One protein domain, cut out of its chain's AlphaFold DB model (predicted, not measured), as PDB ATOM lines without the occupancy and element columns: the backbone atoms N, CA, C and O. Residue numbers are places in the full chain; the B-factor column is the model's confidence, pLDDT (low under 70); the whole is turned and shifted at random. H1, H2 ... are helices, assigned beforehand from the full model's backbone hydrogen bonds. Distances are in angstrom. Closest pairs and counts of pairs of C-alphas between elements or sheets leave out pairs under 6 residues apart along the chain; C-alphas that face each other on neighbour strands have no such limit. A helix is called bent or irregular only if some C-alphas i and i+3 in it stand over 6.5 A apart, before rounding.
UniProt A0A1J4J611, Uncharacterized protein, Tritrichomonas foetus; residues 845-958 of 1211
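What this domain is: This is residues 845 to 958 of the 1211 residues of an uncharacterized protein of Tritrichomonas foetus (UniProt A0A1J4J611). Look first at the middle, where H3 and H4 form a helical hairpin; H1 and H2 pack on H4 at one end of the domain, while H5 and H6 lie side by side across H3 towards the other end. H7 lies beyond H6, at the far end of the longest axis. The printed part has 114 residues with seven named helices, H1 to H7 in order along the chain, and no named strand, and its class is all helix. It is compact, with a radius of gyration of the C-alphas of 14.7 A and spans of 44 by 31 by 21 A.

How they stand to each other: Begin at H4, residues 897 to 909, the longest helix; it is irregular, with C-alphas 898 and 901 at 7.0 A, and its line is a rough one. It touches H3, residues 882 to 893, closest at the C-alphas of Leu 886 and Ile 907, 6.7 A apart; this hairpin has a shallow tilt of 15 degrees, opposite ways. H2, residues 863 to 873, touches H4 at the C-alphas of Phe 863 and Ile 906, 5.7 A apart, with a shallow tilt of 34.7 degrees, only just short of steep, opposite ways. H4 touches H1, residues 845 to 851, with residues 898 to 902 alone; the closest C-alphas are those of Ile 848 and Asn 898, 6.9 A apart. H1 and H2 are near each other, with 5 pairs of C-alphas within 10 A. Turn to H3: its residues 883 to 887 alone touch H5, residues 911 to 917, about perpendicular at 83 degrees, and the closest C-alphas, Glu 883 and Cys 914, are 5.2 A apart. Its residues 887 to 891 alone touch H6, residues 922 to 930, about perpendicular at 76 degrees, and the closest C-alphas, Val 890 and Phe 924, are 7.2 A apart. H5 and H6 are close but not clearly touching, with a shallow tilt of 11 degrees, opposite ways. H7, residues 942 to 952, is close to H6 but not clearly touching, with the C-alphas of Phe 922 and Cys 946 closest at 7.0 A. Every O i to N i+4 pair is within hydrogen-bond range in H1, H2, H3, H5 and H6, against 6 of 9 in H4 and 6 of 7 in H7.

Where its parts are: Find C-alpha 897 at (158.909, 185.911, 122.583); from there H4 runs 20.1 A to C-alpha 909 at (176.775, 195.124, 121.372). H3 measures 16.2 A and H2 15.5 A. H1 begins at C-alpha 845, (157.240, 183.817, 136.414). H7 runs 15.6 A and ends at C-alpha 952, (161.736, 193.140, 98.051).

The domain as a whole: The C-alphas farthest apart, Gln 846 and Ser 941, are 46.4 A apart. The printed part has no cut. The links H1 to H2 and H6 to H7 are long, with 11 residues each. Confidence is under 70 in residues 845 to 858 and 938 to 958; the mean pLDDT of the printed part is 76.7.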
ATOM      1  N   TYR A 845     157.617 182.416 136.249       52.66
ATOM      2  CA  TYR A 845     157.240 183.817 136.414       52.66
ATOM      3  C   TYR A 845     158.304 184.725 137.044       52.66
ATOM      4  O   TYR A 845     158.449 185.831 136.570       52.66
ATOM      5  N   GLN A 846     159.072 184.318 138.053       54.44
ATOM      6  CA  GLN A 846     160.164 185.133 138.606       54.44
ATOM      7  C   GLN A 846     161.300 185.318 137.600       54.44
ATOM      8  O   GLN A 846     161.793 186.429 137.464       54.44
ATOM      9  N   LEU A 847     161.665 184.271 136.853       57.16
ATOM     10  CA  LEU A 847     162.689 184.382 135.813       57.16
ATOM     11  C   LEU A 847     162.191 185.219 134.624       57.16
ATOM     12  O   LEU A 847     162.904 186.083 134.134       57.16
ATOM     13  N   ILE A 848     160.944 185.002 134.183       57.78
ATOM     14  CA  ILE A 848     160.320 185.818 133.131       57.78
ATOM     15  C   ILE A 848     160.174 187.273 133.601       57.78
ATOM     16  O   ILE A 848     160.521 188.163 132.842       57.78
ATOM     17  N   ASN A 849     159.771 187.522 134.850       58.38
ATOM     18  CA  ASN A 849     159.644 188.871 135.414       58.38
ATOM     19  C   ASN A 849     161.000 189.567 135.624       58.38
ATOM     20  O   ASN A 849     161.042 190.793 135.644       58.38
ATOM     21  N   GLN A 850     162.093 188.816 135.806       57.88
ATOM     22  CA  GLN A 850     163.464 189.350 135.807       57.88
ATOM     23  C   GLN A 850     163.957 189.680 134.389       57.88
ATOM     24  O   GLN A 850     164.830 190.523 134.227       57.88
ATOM     25  N   LEU A 851     163.400 189.025 133.368       56.72
ATOM     26  CA  LEU A 851     163.799 189.162 131.965       56.72
ATOM     27  C   LEU A 851     162.874 190.074 131.143       56.72
ATOM     28  O   LEU A 851     163.195 190.409 130.002       56.72
ATOM     29  N   THR A 852     161.718 190.467 131.677       61.03
ATOM     30  CA  THR A 852     160.801 191.399 131.015       61.03
ATOM     31  C   THR A 852     161.293 192.841 131.162       61.03
ATOM     32  O   THR A 852     161.547 193.263 132.291       61.03
ATOM     33  N   PRO A 853     161.331 193.633 130.071       54.03
ATOM     34  CA  PRO A 853     161.785 195.031 130.089       54.03
ATOM     35  C   PRO A 853     161.019 195.946 131.054       54.03
ATOM     36  O   PRO A 853     161.507 197.012 131.407       54.03
ATOM     37  N   GLU A 854     159.812 195.548 131.469       59.03
ATOM     38  CA  GLU A 854     158.951 196.319 132.372       59.03
ATOM     39  C   GLU A 854     159.498 196.407 133.811       59.03
ATOM     40  O   GLU A 854     159.102 197.304 134.550       59.03
ATOM     41  N   ASN A 855     160.445 195.540 134.198       59.28
ATOM     42  CA  ASN A 855     161.213 195.649 135.444       59.28
ATOM     43  C   ASN A 855     162.632 196.153 135.140       59.28
ATOM     44  O   ASN A 855     163.594 195.385 135.159       59.28
ATOM     45  N   THR A 856     162.769 197.451 134.860       56.00
ATOM     46  CA  THR A 856     164.054 198.089 134.513       56.00
ATOM     47  C   THR A 856     165.133 197.930 135.584       56.00
ATOM     48  O   THR A 856     166.312 197.919 135.249       56.00
ATOM     49  N   ASP A 857     164.750 197.753 136.849       60.22
ATOM     50  CA  ASP A 857     165.692 197.696 137.975       60.22
ATOM     51  C   ASP A 857     166.467 196.367 138.069       60.22
ATOM     52  O   ASP A 857     167.474 196.302 138.766       60.22
ATOM     53  N   ASN A 858     166.022 195.309 137.375       62.38
ATOM     54  CA  ASN A 858     166.653 193.977 137.405       62.38
ATOM     55  C   ASN A 858     167.172 193.506 136.038       62.38
ATOM     56  O   ASN A 858     167.655 192.376 135.928       62.38
ATOM     57  N   PHE A 859     167.052 194.326 134.990       72.00
ATOM     58  CA  PHE A 859     167.592 193.959 133.688       72.00
ATOM     59  C   PHE A 859     169.126 194.081 133.732       72.00
ATOM     60  O   PHE A 859     169.631 195.088 134.232       72.00
ATOM     61  N   PRO A 860     169.883 193.081 133.247       75.75
ATOM     62  CA  PRO A 860     171.342 193.116 133.282       75.75
ATOM     63  C   PRO A 860     171.875 194.378 132.592       75.75
ATOM     64  O   PRO A 860     171.499 194.688 131.461       75.75
ATOM     65  N   SER A 861     172.741 195.119 133.289       80.12
ATOM     66  CA  SER A 861     173.275 196.403 132.814       80.12
ATOM     67  C   SER A 861     174.403 196.258 131.794       80.12
ATOM     68  O   SER A 861     174.731 197.223 131.108       80.12
ATOM     69  N   ASN A 862     175.015 195.075 131.701       86.44
ATOM     70  CA  ASN A 862     176.102 194.779 130.776       86.44
ATOM     71  C   ASN A 862     175.855 193.448 130.037       86.44
ATOM     72  O   ASN A 862     174.978 192.654 130.394       86.44
ATOM     73  N   PHE A 863     176.632 193.224 128.980       84.19
ATOM     74  CA  PHE A 863     176.552 192.026 128.150       84.19
ATOM     75  C   PHE A 863     176.912 190.747 128.902       84.19
ATOM     76  O   PHE A 863     176.220 189.748 128.724       84.19
ATOM     77  N   GLU A 864     177.959 190.762 129.732       85.62
ATOM     78  CA  GLU A 864     178.444 189.563 130.425       85.62
ATOM     79  C   GLU A 864     177.380 189.000 131.370       85.62
ATOM     80  O   GLU A 864     177.074 187.813 131.297       85.62
ATOM     81  N   ASP A 865     176.707 189.849 132.146       83.75
ATOM     82  CA  ASP A 865     175.622 189.453 133.047       83.75
ATOM     83  C   ASP A 865     174.407 188.924 132.278       83.75
ATOM     84  O   ASP A 865     173.805 187.915 132.658       83.75
ATOM     85  N   ALA A 866     174.043 189.569 131.163       83.56
ATOM     86  CA  ALA A 866     172.938 189.130 130.312       83.56
ATOM     87  C   ALA A 866     173.225 187.778 129.653       83.56
ATOM     88  O   ALA A 866     172.360 186.896 129.592       83.56
ATOM     89  N   PHE A 867     174.453 187.610 129.178       83.88
ATOM     90  CA  PHE A 867     174.934 186.395 128.549       83.88
ATOM     91  C   PHE A 867     175.045 185.250 129.557       83.88
ATOM     92  O   PHE A 867     174.591 184.134 129.295       83.88
ATOM     93  N   ASP A 868     175.539 185.541 130.754       82.19
ATOM     94  CA  ASP A 868     175.634 184.610 131.870       82.19
ATOM     95  C   ASP A 868     174.262 184.159 132.356       82.19
ATOM     96  O   ASP A 868     174.043 182.966 132.601       82.19
ATOM     97  N   LEU A 869     173.314 185.093 132.441       82.25
ATOM     98  CA  LEU A 869     171.922 184.809 132.755       82.25
ATOM     99  C   LEU A 869     171.283 183.912 131.687       82.25
ATOM    100  O   LEU A 869     170.542 182.987 132.034       82.25
ATOM    101  N   LEU A 870     171.594 184.127 130.404       84.62
ATOM    102  CA  LEU A 870     171.136 183.266 129.316       84.62
ATOM    103  C   LEU A 870     171.732 181.852 129.435       84.62
ATOM    104  O   LEU A 870     170.965 180.893 129.505       84.62
ATOM    105  N   ILE A 871     173.062 181.715 129.512       82.75
ATOM    106  CA  ILE A 871     173.770 180.418 129.580       82.75
ATOM    107  C   ILE A 871     173.347 179.614 130.810       82.75
ATOM    108  O   ILE A 871     173.186 178.395 130.743       82.75
ATOM    109  N   LYS A 872     173.112 180.282 131.942       78.56
ATOM    110  CA  LYS A 872     172.643 179.625 133.167       78.56
ATOM    111  C   LYS A 872     171.284 178.947 132.976       78.56
ATOM    112  O   LYS A 872     171.026 177.894 133.559       78.56
ATOM    113  N   ASN A 873     170.410 179.529 132.160       77.50
ATOM    114  CA  ASN A 873     169.021 179.088 132.019       77.50
ATOM    115  C   ASN A 873     168.739 178.316 130.723       77.50
ATOM    116  O   ASN A 873     167.723 177.616 130.639       77.50
ATOM    117  N   TYR A 874     169.597 178.447 129.716       83.06
ATOM    118  CA  TYR A 874     169.410 177.874 128.392       83.06
ATOM    119  C   TYR A 874     170.694 177.194 127.927       83.06
ATOM    120  O   TYR A 874     171.774 177.763 128.077       83.06
ATOM    121  N   PRO A 875     170.598 175.997 127.324       83.75
ATOM    122  CA  PRO A 875     171.773 175.318 126.820       83.75
ATOM    123  C   PRO A 875     172.325 176.072 125.611       83.75
ATOM    124  O   PRO A 875     171.613 176.379 124.648       83.75
ATOM    125  N   VAL A 876     173.614 176.362 125.673       83.69
ATOM    126  CA  VAL A 876     174.352 177.155 124.695       83.69
ATOM    127  C   VAL A 876     175.670 176.421 124.422       83.69
ATOM    128  O   VAL A 876     176.248 175.822 125.333       83.69
ATOM    129  N   ASP A 877     176.103 176.375 123.160       83.12
ATOM    130  CA  ASP A 877     177.326 175.664 122.761       83.12
ATOM    131  C   ASP A 877     178.547 176.573 122.934       83.12
ATOM    132  O   ASP A 877     179.020 177.199 121.988       83.12
ATOM    133  N   CYS A 878     179.038 176.670 124.170       81.88
ATOM    134  CA  CYS A 878     180.140 177.557 124.551       81.88
ATOM    135  C   CYS A 878     181.485 177.232 123.863       81.88
ATOM    136  O   CYS A 878     182.465 177.933 124.103       81.88
ATOM    137  N   LYS A 879     181.559 176.173 123.037       79.56
ATOM    138  CA  LYS A 879     182.734 175.856 122.209       79.56
ATOM    139  C   LYS A 879     182.820 176.726 120.953       79.56
ATOM    140  O   LYS A 879     183.895 176.816 120.366       79.56
ATOM    141  N   LEU A 880     181.703 177.315 120.525       81.50
ATOM    142  CA  LEU A 880     181.653 178.217 119.377       81.50
ATOM    143  C   LEU A 880     182.324 179.555 119.713       81.50
ATOM    144  O   LEU A 880     182.279 180.009 120.858       81.50
ATOM    145  N   ALA A 881     182.905 180.213 118.706       85.25
ATOM    146  CA  ALA A 881     183.370 181.593 118.852       85.25
ATOM    147  C   ALA A 881     182.197 182.512 119.241       85.25
ATOM    148  O   ALA A 881     181.052 182.219 118.904       85.25
ATOM    149  N   ASN A 882     182.461 183.629 119.928       84.31
ATOM    150  CA  ASN A 882     181.413 184.510 120.466       84.31
ATOM    151  C   ASN A 882     180.346 184.885 119.423       84.31
ATOM    152  O   ASN A 882     179.153 184.810 119.701       84.31
ATOM    153  N   GLU A 883     180.753 185.242 118.209       87.38
ATOM    154  CA  GLU A 883     179.842 185.631 117.133       87.38
ATOM    155  C   GLU A 883     179.051 184.415 116.620       87.38
ATOM    156  O   GLU A 883     177.828 184.477 116.494       87.38
ATOM    157  N   GLU A 884     179.718 183.274 116.403       86.44
ATOM    158  CA  GLU A 884     179.071 182.009 116.019       86.44
ATOM    159  C   GLU A 884     178.024 181.570 117.050       86.44
ATOM    160  O   GLU A 884     176.928 181.104 116.709       86.44
ATOM    161  N   LEU A 885     178.354 181.776 118.322       87.12
ATOM    162  CA  LEU A 885     177.528 181.462 119.469       87.12
ATOM    163  C   LEU A 885     176.271 182.325 119.519       87.12
ATOM    164  O   LEU A 885     175.174 181.788 119.691       87.12
ATOM    165  N   LEU A 886     176.400 183.632 119.283       89.88
ATOM    166  CA  LEU A 886     175.264 184.548 119.189       89.88
ATOM    167  C   LEU A 886     174.320 184.166 118.047       89.88
ATOM    168  O   LEU A 886     173.105 184.110 118.243       89.88
ATOM    169  N   GLY A 887     174.846 183.798 116.877       88.31
ATOM    170  CA  GLY A 887     173.989 183.287 115.805       88.31
ATOM    171  C   GLY A 887     173.323 181.962 116.143       88.31
ATOM    172  O   GLY A 887     172.156 181.767 115.798       88.31
ATOM    173  N   SER A 888     174.011 181.062 116.849       87.56
ATOM    174  CA  SER A 888     173.420 179.819 117.359       87.56
ATOM    175  C   SER A 888     172.277 180.101 118.345       87.56
ATOM    176  O   SER A 888     171.192 179.524 118.214       87.56
ATOM    177  N   ILE A 889     172.464 181.055 119.264       89.81
ATOM    178  CA  ILE A 889     171.439 181.527 120.206       89.81
ATOM    179  C   ILE A 889     170.216 182.057 119.449       89.81
ATOM    180  O   ILE A 889     169.106 181.577 119.691       89.81
ATOM    181  N   VAL A 890     170.391 182.965 118.477       90.00
ATOM    182  CA  VAL A 890     169.265 183.458 117.658       90.00
ATOM    183  C   VAL A 890     168.589 182.310 116.936       90.00
ATOM    184  O   VAL A 890     167.371 182.167 116.986       90.00
ATOM    185  N   LYS A 891     169.355 181.455 116.265       87.25
ATOM    186  CA  LYS A 891     168.806 180.344 115.487       87.25
ATOM    187  C   LYS A 891     167.899 179.445 116.326       87.25
ATOM    188  O   LYS A 891     166.838 179.052 115.842       87.25
ATOM    189  N   ASN A 892     168.311 179.143 117.555       83.88
ATOM    190  CA  ASN A 892     167.613 178.211 118.436       83.88
ATOM    191  C   ASN A 892     166.458 178.868 119.204       83.88
ATOM    192  O   ASN A 892     165.457 178.203 119.475       83.88
ATOM    193  N   TYR A 893     166.569 180.160 119.525       87.69
ATOM    194  CA  TYR A 893     165.669 180.828 120.468       87.69
ATOM    195  C   TYR A 893     164.897 182.030 119.895       87.69
ATOM    196  O   TYR A 893     164.044 182.567 120.595       87.69
ATOM    197  N   ARG A 894     165.075 182.400 118.616       84.81
ATOM    198  CA  ARG A 894     164.390 183.545 117.961       84.81
ATOM    199  C   ARG A 894     162.862 183.539 118.000       84.81
ATOM    200  O   ARG A 894     162.250 184.576 117.788       84.81
ATOM    201  N   TYR A 895     162.239 182.382 118.211       78.31
ATOM    202  CA  TYR A 895     160.778 182.254 118.275       78.31
ATOM    203  C   TYR A 895     160.233 182.262 119.709       78.31
ATOM    204  O   TYR A 895     159.031 182.118 119.917       78.31
ATOM    205  N   LYS A 896     161.103 182.407 120.716       81.69
ATOM    206  CA  LYS A 896     160.704 182.545 122.116       81.69
ATOM    207  C   LYS A 896     160.524 184.027 122.422       81.69
ATOM    208  O   LYS A 896     161.484 184.689 122.796       81.69
ATOM    209  N   SER A 897     159.287 184.511 122.320       78.12
ATOM    210  CA  SER A 897     158.909 185.911 122.583       78.12
ATOM    211  C   SER A 897     159.536 186.484 123.858       78.12
ATOM    212  O   SER A 897     160.037 187.601 123.857       78.12
ATOM    213  N   ASN A 898     159.580 185.688 124.931       77.81
ATOM    214  CA  ASN A 898     160.092 186.119 126.236       77.81
ATOM    215  C   ASN A 898     161.623 186.281 126.273       77.81
ATOM    216  O   ASN A 898     162.143 186.895 127.194       77.81
ATOM    217  N   LEU A 899     162.345 185.703 125.308       84.50
ATOM    218  CA  LEU A 899     163.799 185.824 125.183       84.50
ATOM    219  C   LEU A 899     164.210 186.818 124.114       84.50
ATOM    220  O   LEU A 899     165.354 187.254 124.127       84.50
ATOM    221  N   THR A 900     163.315 187.166 123.192       87.19
ATOM    222  CA  THR A 900     163.633 188.023 122.053       87.19
ATOM    223  C   THR A 900     164.321 189.313 122.490       87.19
ATOM    224  O   THR A 900     165.373 189.629 121.948       87.19
ATOM    225  N   ASN A 901     163.818 189.986 123.529       86.25
ATOM    226  CA  ASN A 901     164.413 191.226 124.038       86.25
ATOM    227  C   ASN A 901     165.811 191.011 124.634       86.25
ATOM    228  O   ASN A 901     166.728 191.762 124.317       86.25
ATOM    229  N   LEU A 902     165.998 189.959 125.441       87.81
ATOM    230  CA  LEU A 902     167.308 189.597 125.996       87.81
ATOM    231  C   LEU A 902     168.307 189.254 124.882       87.81
ATOM    232  O   LEU A 902     169.441 189.712 124.898       87.81
ATOM    233  N   ILE A 903     167.878 188.474 123.890       90.94
ATOM    234  CA  ILE A 903     168.698 188.095 122.737       90.94
ATOM    235  C   ILE A 903     169.077 189.341 121.927       90.94
ATOM    236  O   ILE A 903     170.240 189.491 121.566       90.94
ATOM    237  N   CYS A 904     168.129 190.246 121.673       91.81
ATOM    238  CA  CYS A 904     168.393 191.507 120.979       91.81
ATOM    239  C   CYS A 904     169.379 192.383 121.759       91.81
ATOM    240  O   CYS A 904     170.300 192.922 121.152       91.81
ATOM    241  N   PHE A 905     169.247 192.462 123.088       90.38
ATOM    242  CA  PHE A 905     170.189 193.170 123.957       90.38
ATOM    243  C   PHE A 905     171.604 192.591 123.852       90.38
ATOM    244  O   PHE A 905     172.533 193.319 123.512       90.38
ATOM    245  N   ILE A 906     171.756 191.275 124.039       89.81
ATOM    246  CA  ILE A 906     173.049 190.583 123.944       89.81
ATOM    247  C   ILE A 906     173.679 190.800 122.555       89.81
ATOM    248  O   ILE A 906     174.880 191.025 122.437       89.81
ATOM    249  N   ILE A 907     172.886 190.745 121.485       92.81
ATOM    250  CA  ILE A 907     173.406 190.908 120.122       92.81
ATOM    251  C   ILE A 907     173.763 192.351 119.816       92.81
ATOM    252  O   ILE A 907     174.710 192.561 119.070       92.81
ATOM    253  N   SER A 908     173.033 193.329 120.356       91.12
ATOM    254  CA  SER A 908     173.192 194.743 119.999       91.12
ATOM    255  C   SER A 908     174.628 195.251 120.158       91.12
ATOM    256  O   SER A 908     175.089 196.022 119.320       91.12
ATOM    257  N   GLU A 909     175.373 194.751 121.149       88.62
ATOM    258  CA  GLU A 909     176.775 195.124 121.372       88.62
ATOM    259  C   GLU A 909     177.718 194.581 120.281       88.62
ATOM    260  O   GLU A 909     178.670 195.250 119.886       88.62
ATOM    261  N   LYS A 910     177.427 193.390 119.739       90.25
ATOM    262  CA  LYS A 910     178.242 192.692 118.721       90.25
ATOM    263  C   LYS A 910     177.526 192.529 117.383       90.25
ATOM    264  O   LYS A 910     177.848 191.639 116.590       90.25
ATOM    265  N   VAL A 911     176.520 193.362 117.121       92.62
ATOM    266  CA  VAL A 911     175.572 193.132 116.027       92.62
ATOM    267  C   VAL A 911     176.264 193.166 114.670       92.62
ATOM    268  O   VAL A 911     176.016 192.299 113.842       92.62
ATOM    269  N   ASN A 912     177.194 194.099 114.462       90.06
ATOM    270  CA  ASN A 912     177.909 194.242 113.193       90.06
ATOM    271  C   ASN A 912     178.852 193.061 112.921       90.06
ATOM    272  O   ASN A 912     178.927 192.595 111.785       90.06
ATOM    273  N   ASP A 913     179.513 192.528 113.951       90.44
ATOM    274  CA  ASP A 913     180.370 191.344 113.818       90.44
ATOM    275  C   ASP A 913     179.540 190.096 113.507       90.44
ATOM    276  O   ASP A 913     179.870 189.326 112.599       90.44
ATOM    277  N   CYS A 914     178.400 189.940 114.190       88.94
ATOM    278  CA  CYS A 914     177.448 188.871 113.906       88.94
ATOM    279  C   CYS A 914     176.877 188.992 112.491       88.94
ATOM    280  O   CYS A 914     176.795 188.002 111.773       88.94
ATOM    281  N   VAL A 915     176.508 190.198 112.058       87.56
ATOM    282  CA  VAL A 915     176.017 190.452 110.700       87.56
ATOM    283  C   VAL A 915     177.098 190.142 109.670       87.56
ATOM    284  O   VAL A 915     176.790 189.503 108.672       87.56
ATOM    285  N   ARG A 916     178.367 190.492 109.915       86.50
ATOM    286  CA  ARG A 916     179.479 190.128 109.023       86.50
ATOM    287  C   ARG A 916     179.628 188.611 108.889       86.50
ATOM    288  O   ARG A 916     179.836 188.117 107.783       86.50
ATOM    289  N   LEU A 917     179.500 187.879 109.996       88.00
ATOM    290  CA  LEU A 917     179.598 186.419 110.023       88.00
ATOM    291  C   LEU A 917     178.372 185.730 109.392       88.00
ATOM    292  O   LEU A 917     178.502 184.721 108.701       88.00
ATOM    293  N   PHE A 918     177.178 186.287 109.600       85.62
ATOM    294  CA  PHE A 918     175.893 185.730 109.169       85.62
ATOM    295  C   PHE A 918     175.253 186.481 108.004       85.62
ATOM    296  O   PHE A 918     174.049 186.340 107.782       85.62
ATOM    297  N   LYS A 919     176.032 187.233 107.224       81.12
ATOM    298  CA  LYS A 919     175.529 188.026 106.090       81.12
ATOM    299  C   LYS A 919     174.756 187.190 105.067       81.12
ATOM    300  O   LYS A 919     173.778 187.662 104.510       81.12
ATOM    301  N   ASN A 920     175.104 185.908 104.920       75.62
ATOM    302  CA  ASN A 920     174.429 184.972 104.011       75.62
ATOM    303  C   ASN A 920     173.167 184.324 104.616       75.62
ATOM    304  O   ASN A 920     172.423 183.617 103.935       75.62
ATOM    305  N   ASN A 921     172.900 184.543 105.903       81.50
ATOM    306  CA  ASN A 921     171.800 183.922 106.627       81.50
ATOM    307  C   ASN A 921     170.625 184.898 106.727       81.50
ATOM    308  O   ASN A 921     170.426 185.539 107.758       81.50
ATOM    309  N   PHE A 922     169.781 184.953 105.694       77.12
ATOM    310  CA  PHE A 922     168.626 185.867 105.642       77.12
ATOM    311  C   PHE A 922     167.723 185.807 106.886       77.12
ATOM    312  O   PHE A 922     167.178 186.818 107.320       77.12
ATOM    313  N   TRP A 923     167.582 184.635 107.512       83.69
ATOM    314  CA  TRP A 923     166.805 184.489 108.745       83.69
ATOM    315  C   TRP A 923     167.364 185.298 109.927       83.69
ATOM    316  O   TRP A 923     166.591 185.665 110.808       83.69
ATOM    317  N   PHE A 924     168.678 185.538 109.967       88.12
ATOM    318  CA  PHE A 924     169.346 186.311 111.014       88.12
ATOM    319  C   PHE A 924     169.092 187.802 110.793       88.12
ATOM    320  O   PHE A 924     168.588 188.470 111.687       88.12
ATOM    321  N   LEU A 925     169.294 188.286 109.563       84.69
ATOM    322  CA  LEU A 925     168.958 189.662 109.180       84.69
ATOM    323  C   LEU A 925     167.469 189.961 109.391       84.69
ATOM    324  O   LEU A 925     167.116 190.978 109.979       84.69
ATOM    325  N   LYS A 926     166.585 189.034 108.997       81.50
ATOM    326  CA  LYS A 926     165.142 189.138 109.255       81.50
ATOM    327  C   LYS A 926     164.845 189.241 110.748       81.50
ATOM    328  O   LYS A 926     163.965 190.006 111.124       81.50
ATOM    329  N   PHE A 927     165.536 188.474 111.591       88.50
ATOM    330  CA  PHE A 927     165.367 188.561 113.039       88.50
ATOM    331  C   PHE A 927     165.758 189.944 113.570       88.50
ATOM    332  O   PHE A 927     164.982 190.510 114.332       88.50
ATOM    333  N   LEU A 928     166.890 190.507 113.136       90.38
ATOM    334  CA  LEU A 928     167.305 191.856 113.540       90.38
ATOM    335  C   LEU A 928     166.287 192.915 113.102       90.38
ATOM    336  O   LEU A 928     165.854 193.713 113.925       90.38
ATOM    337  N   LEU A 929     165.840 192.859 111.842       81.56
ATOM    338  CA  LEU A 929     164.857 193.796 111.283       81.56
ATOM    339  C   LEU A 929     163.480 193.679 111.948       81.56
ATOM    340  O   LEU A 929     162.845 194.684 112.217       81.56
ATOM    341  N   THR A 930     163.009 192.459 112.235       82.38
ATOM    342  CA  THR A 930     161.691 192.239 112.871       82.38
ATOM    343  C   THR A 930     161.656 192.739 114.319       82.38
ATOM    344  O   THR A 930     160.575 192.953 114.856       82.38
ATOM    345  N   ASN A 931     162.821 192.888 114.953       88.12
ATOM    346  CA  ASN A 931     162.955 193.309 116.347       88.12
ATOM    347  C   ASN A 931     163.685 194.653 116.486       88.12
ATOM    348  O   ASN A 931     164.222 194.938 117.554       88.12
ATOM    349  N   ASP A 932     163.735 195.443 115.408       89.19
ATOM    350  CA  ASP A 932     164.278 196.805 115.381       89.19
ATOM    351  C   ASP A 932     165.714 196.942 115.936       89.19
ATOM    352  O   ASP A 932     166.077 197.963 116.522       89.19
ATOM    353  N   VAL A 933     166.565 195.923 115.752       90.12
ATOM    354  CA  VAL A 933     167.977 195.982 116.168       90.12
ATOM    355  C   VAL A 933     168.780 196.724 115.094       90.12
ATOM    356  O   VAL A 933     168.863 196.225 113.970       90.12
ATOM    357  N   PRO A 934     169.393 197.887 115.390       86.38
ATOM    358  CA  PRO A 934     170.153 198.641 114.399       86.38
ATOM    359  C   PRO A 934     171.450 197.908 114.042       86.38
ATOM    360  O   PRO A 934     172.187 197.478 114.925       86.38
ATOM    361  N   PHE A 935     171.756 197.787 112.751       87.12
ATOM    362  CA  PHE A 935     173.010 197.207 112.275       87.12
ATOM    363  C   PHE A 935     173.473 197.869 110.980       87.12
ATOM    364  O   PHE A 935     172.669 198.378 110.198       87.12
ATOM    365  N   ASN A 936     174.780 197.833 110.741       81.69
ATOM    366  CA  ASN A 936     175.366 198.247 109.479       81.69
ATOM    367  C   ASN A 936     175.348 197.056 108.525       81.69
ATOM    368  O   ASN A 936     175.890 195.993 108.841       81.69
ATOM    369  N   PHE A 937     174.752 197.233 107.348       73.50
ATOM    370  CA  PHE A 937     174.951 196.269 106.276       73.50
ATOM    371  C   PHE A 937     176.449 196.228 105.947       73.50
ATOM    372  O   PHE A 937     177.060 197.292 105.796       73.50
ATOM    373  N   PRO A 938     177.067 195.039 105.864       68.44
ATOM    374  CA  PRO A 938     178.436 194.948 105.396       68.44
ATOM    375  C   PRO A 938     178.509 195.541 103.976       68.44
ATOM    376  O   PRO A 938     177.517 195.583 103.250       68.44
ATOM    377  N   THR A 939     179.662 196.079 103.591       64.69
ATOM    378  CA  THR A 939     179.823 196.820 102.326       64.69
ATOM    379  C   THR A 939     180.368 195.958 101.181       64.69
ATOM    380  O   THR A 939     180.842 196.500 100.190       64.69
ATOM    381  N   ASP A 940     180.348 194.627 101.304       65.75
ATOM    382  CA  ASP A 940     180.746 193.711 100.218       65.75
ATOM    383  C   ASP A 940     179.589 193.385  99.247       65.75
ATOM    384  O   ASP A 940     178.424 193.506  99.624       65.75
ATOM    385  N   SER A 941     179.900 192.986  98.005       51.72
ATOM    386  CA  SER A 941     178.946 192.767  96.887       51.72
ATOM    387  C   SER A 941     177.786 191.815  97.218       51.72
ATOM    388  O   SER A 941     176.652 191.996  96.779       51.72
ATOM    389  N   ILE A 942     178.009 190.836  98.100       54.16
ATOM    390  CA  ILE A 942     176.975 189.895  98.564       54.16
ATOM    391  C   ILE A 942     175.879 190.606  99.391       54.16
ATOM    392  O   ILE A 942     174.737 190.137  99.463       54.16
ATOM    393  N   ASN A 943     176.172 191.775  99.970       57.34
ATOM    394  CA  ASN A 943     175.192 192.556 100.730       57.34
ATOM    395  C   ASN A 943     174.177 193.261  99.850       57.34
ATOM    396  O   ASN A 943     173.054 193.452 100.310       57.34
ATOM    397  N   GLU A 944     174.502 193.571  98.592       59.91
ATOM    398  CA  GLU A 944     173.496 194.085  97.663       59.91
ATOM    399  C   GLU A 944     172.353 193.077  97.502       59.91
ATOM    400  O   GLU A 944     171.192 193.471  97.560       59.91
ATOM    401  N   LYS A 945     172.641 191.767  97.451       58.06
ATOM    402  CA  LYS A 945     171.606 190.716  97.374       58.06
ATOM    403  C   LYS A 945     170.707 190.685  98.609       58.06
ATOM    404  O   LYS A 945     169.485 190.583  98.494       58.06
ATOM    405  N   CYS A 946     171.291 190.791  99.801       54.53
ATOM    406  CA  CYS A 946     170.533 190.788 101.054       54.53
ATOM    407  C   CYS A 946     169.725 192.076 101.256       54.53
ATOM    408  O   CYS A 946     168.588 192.007 101.726       54.53
ATOM    409  N   ILE A 947     170.271 193.227 100.849       61.84
ATOM    410  CA  ILE A 947     169.565 194.513 100.822       61.84
ATOM    411  C   ILE A 947     168.413 194.447  99.811       61.84
ATOM    412  O   ILE A 947     167.283 194.777 100.161       61.84
ATOM    413  N   CYS A 948     168.643 193.925  98.605       60.94
ATOM    414  CA  CYS A 948     167.612 193.718  97.587       60.94
ATOM    415  C   CYS A 948     166.506 192.767  98.072       60.94
ATOM    416  O   CYS A 948     165.324 193.063  97.895       60.94
ATOM    417  N   LEU A 949     166.848 191.666  98.751       55.78
ATOM    418  CA  LEU A 949     165.880 190.762  99.389       55.78
ATOM    419  C   LEU A 949     165.108 191.442 100.527       55.78
ATOM    420  O   LEU A 949     163.901 191.227 100.660       55.78
ATOM    421  N   GLY A 950     165.773 192.260 101.343       59.16
ATOM    422  CA  GLY A 950     165.145 193.041 102.409       59.16
ATOM    423  C   GLY A 950     164.156 194.072 101.861       59.16
ATOM    424  O   GLY A 950     163.009 194.104 102.303       59.16
ATOM    425  N   ILE A 951     164.549 194.828 100.834       61.16
ATOM    426  CA  ILE A 951     163.691 195.782 100.113       61.16
ATOM    427  C   ILE A 951     162.508 195.055  99.455       61.16
ATOM    428  O   ILE A 951     161.355 195.442  99.649       61.16
ATOM    429  N   ARG A 952     162.762 193.951  98.737       58.41
ATOM    430  CA  ARG A 952     161.736 193.140  98.051       58.41
ATOM    431  C   ARG A 952     160.653 192.641  99.004       58.41
ATOM    432  O   ARG A 952     159.479 192.619  98.645       58.41
ATOM    433  N   ASN A 953     161.040 192.236 100.209       55.19
ATOM    434  CA  ASN A 953     160.107 191.744 101.220       55.19
ATOM    435  C   ASN A 953     159.552 192.858 102.130       55.19
ATOM    436  O   ASN A 953     158.854 192.546 103.093       55.19
ATOM    437  N   LYS A 954     159.820 194.138 101.819       60.84
ATOM    438  CA  LYS A 954     159.409 195.325 102.596       60.84
ATOM    439  C   LYS A 954     159.973 195.382 104.022       60.84
ATOM    440  O   LYS A 954     159.365 195.986 104.897       60.84
ATOM    441  N   PHE A 955     161.123 194.757 104.259       51.03
ATOM    442  CA  PHE A 955     161.839 194.839 105.536       51.03
ATOM    443  C   PHE A 955     162.833 196.010 105.593       51.03
ATOM    444  O   PHE A 955     163.285 196.354 106.677       51.03
ATOM    445  N   ILE A 956     163.186 196.613 104.450       60.69
ATOM    446  CA  ILE A 956     164.053 197.797 104.354       60.69
ATOM    447  C   ILE A 956     163.292 198.862 103.559       60.69
ATOM    448  O   ILE A 956     162.902 198.613 102.415       60.69
ATOM    449  N   GLU A 957     163.057 200.034 104.154       56.50
ATOM    450  CA  GLU A 957     162.481 201.172 103.436       56.50
ATOM    451  C   GLU A 957     163.494 201.732 102.434       56.50
ATOM    452  O   GLU A 957     164.665 201.947 102.747       56.50
ATOM    453  N   ILE A 958     163.041 201.964 101.203       52.50
ATOM    454  CA  ILE A 958     163.890 202.520 100.157       52.50
ATOM    455  C   ILE A 958     164.113 204.008 100.453       52.50
ATOM    456  O   ILE A 958     163.213 204.824 100.256       52.50
TER     457      ILE A 958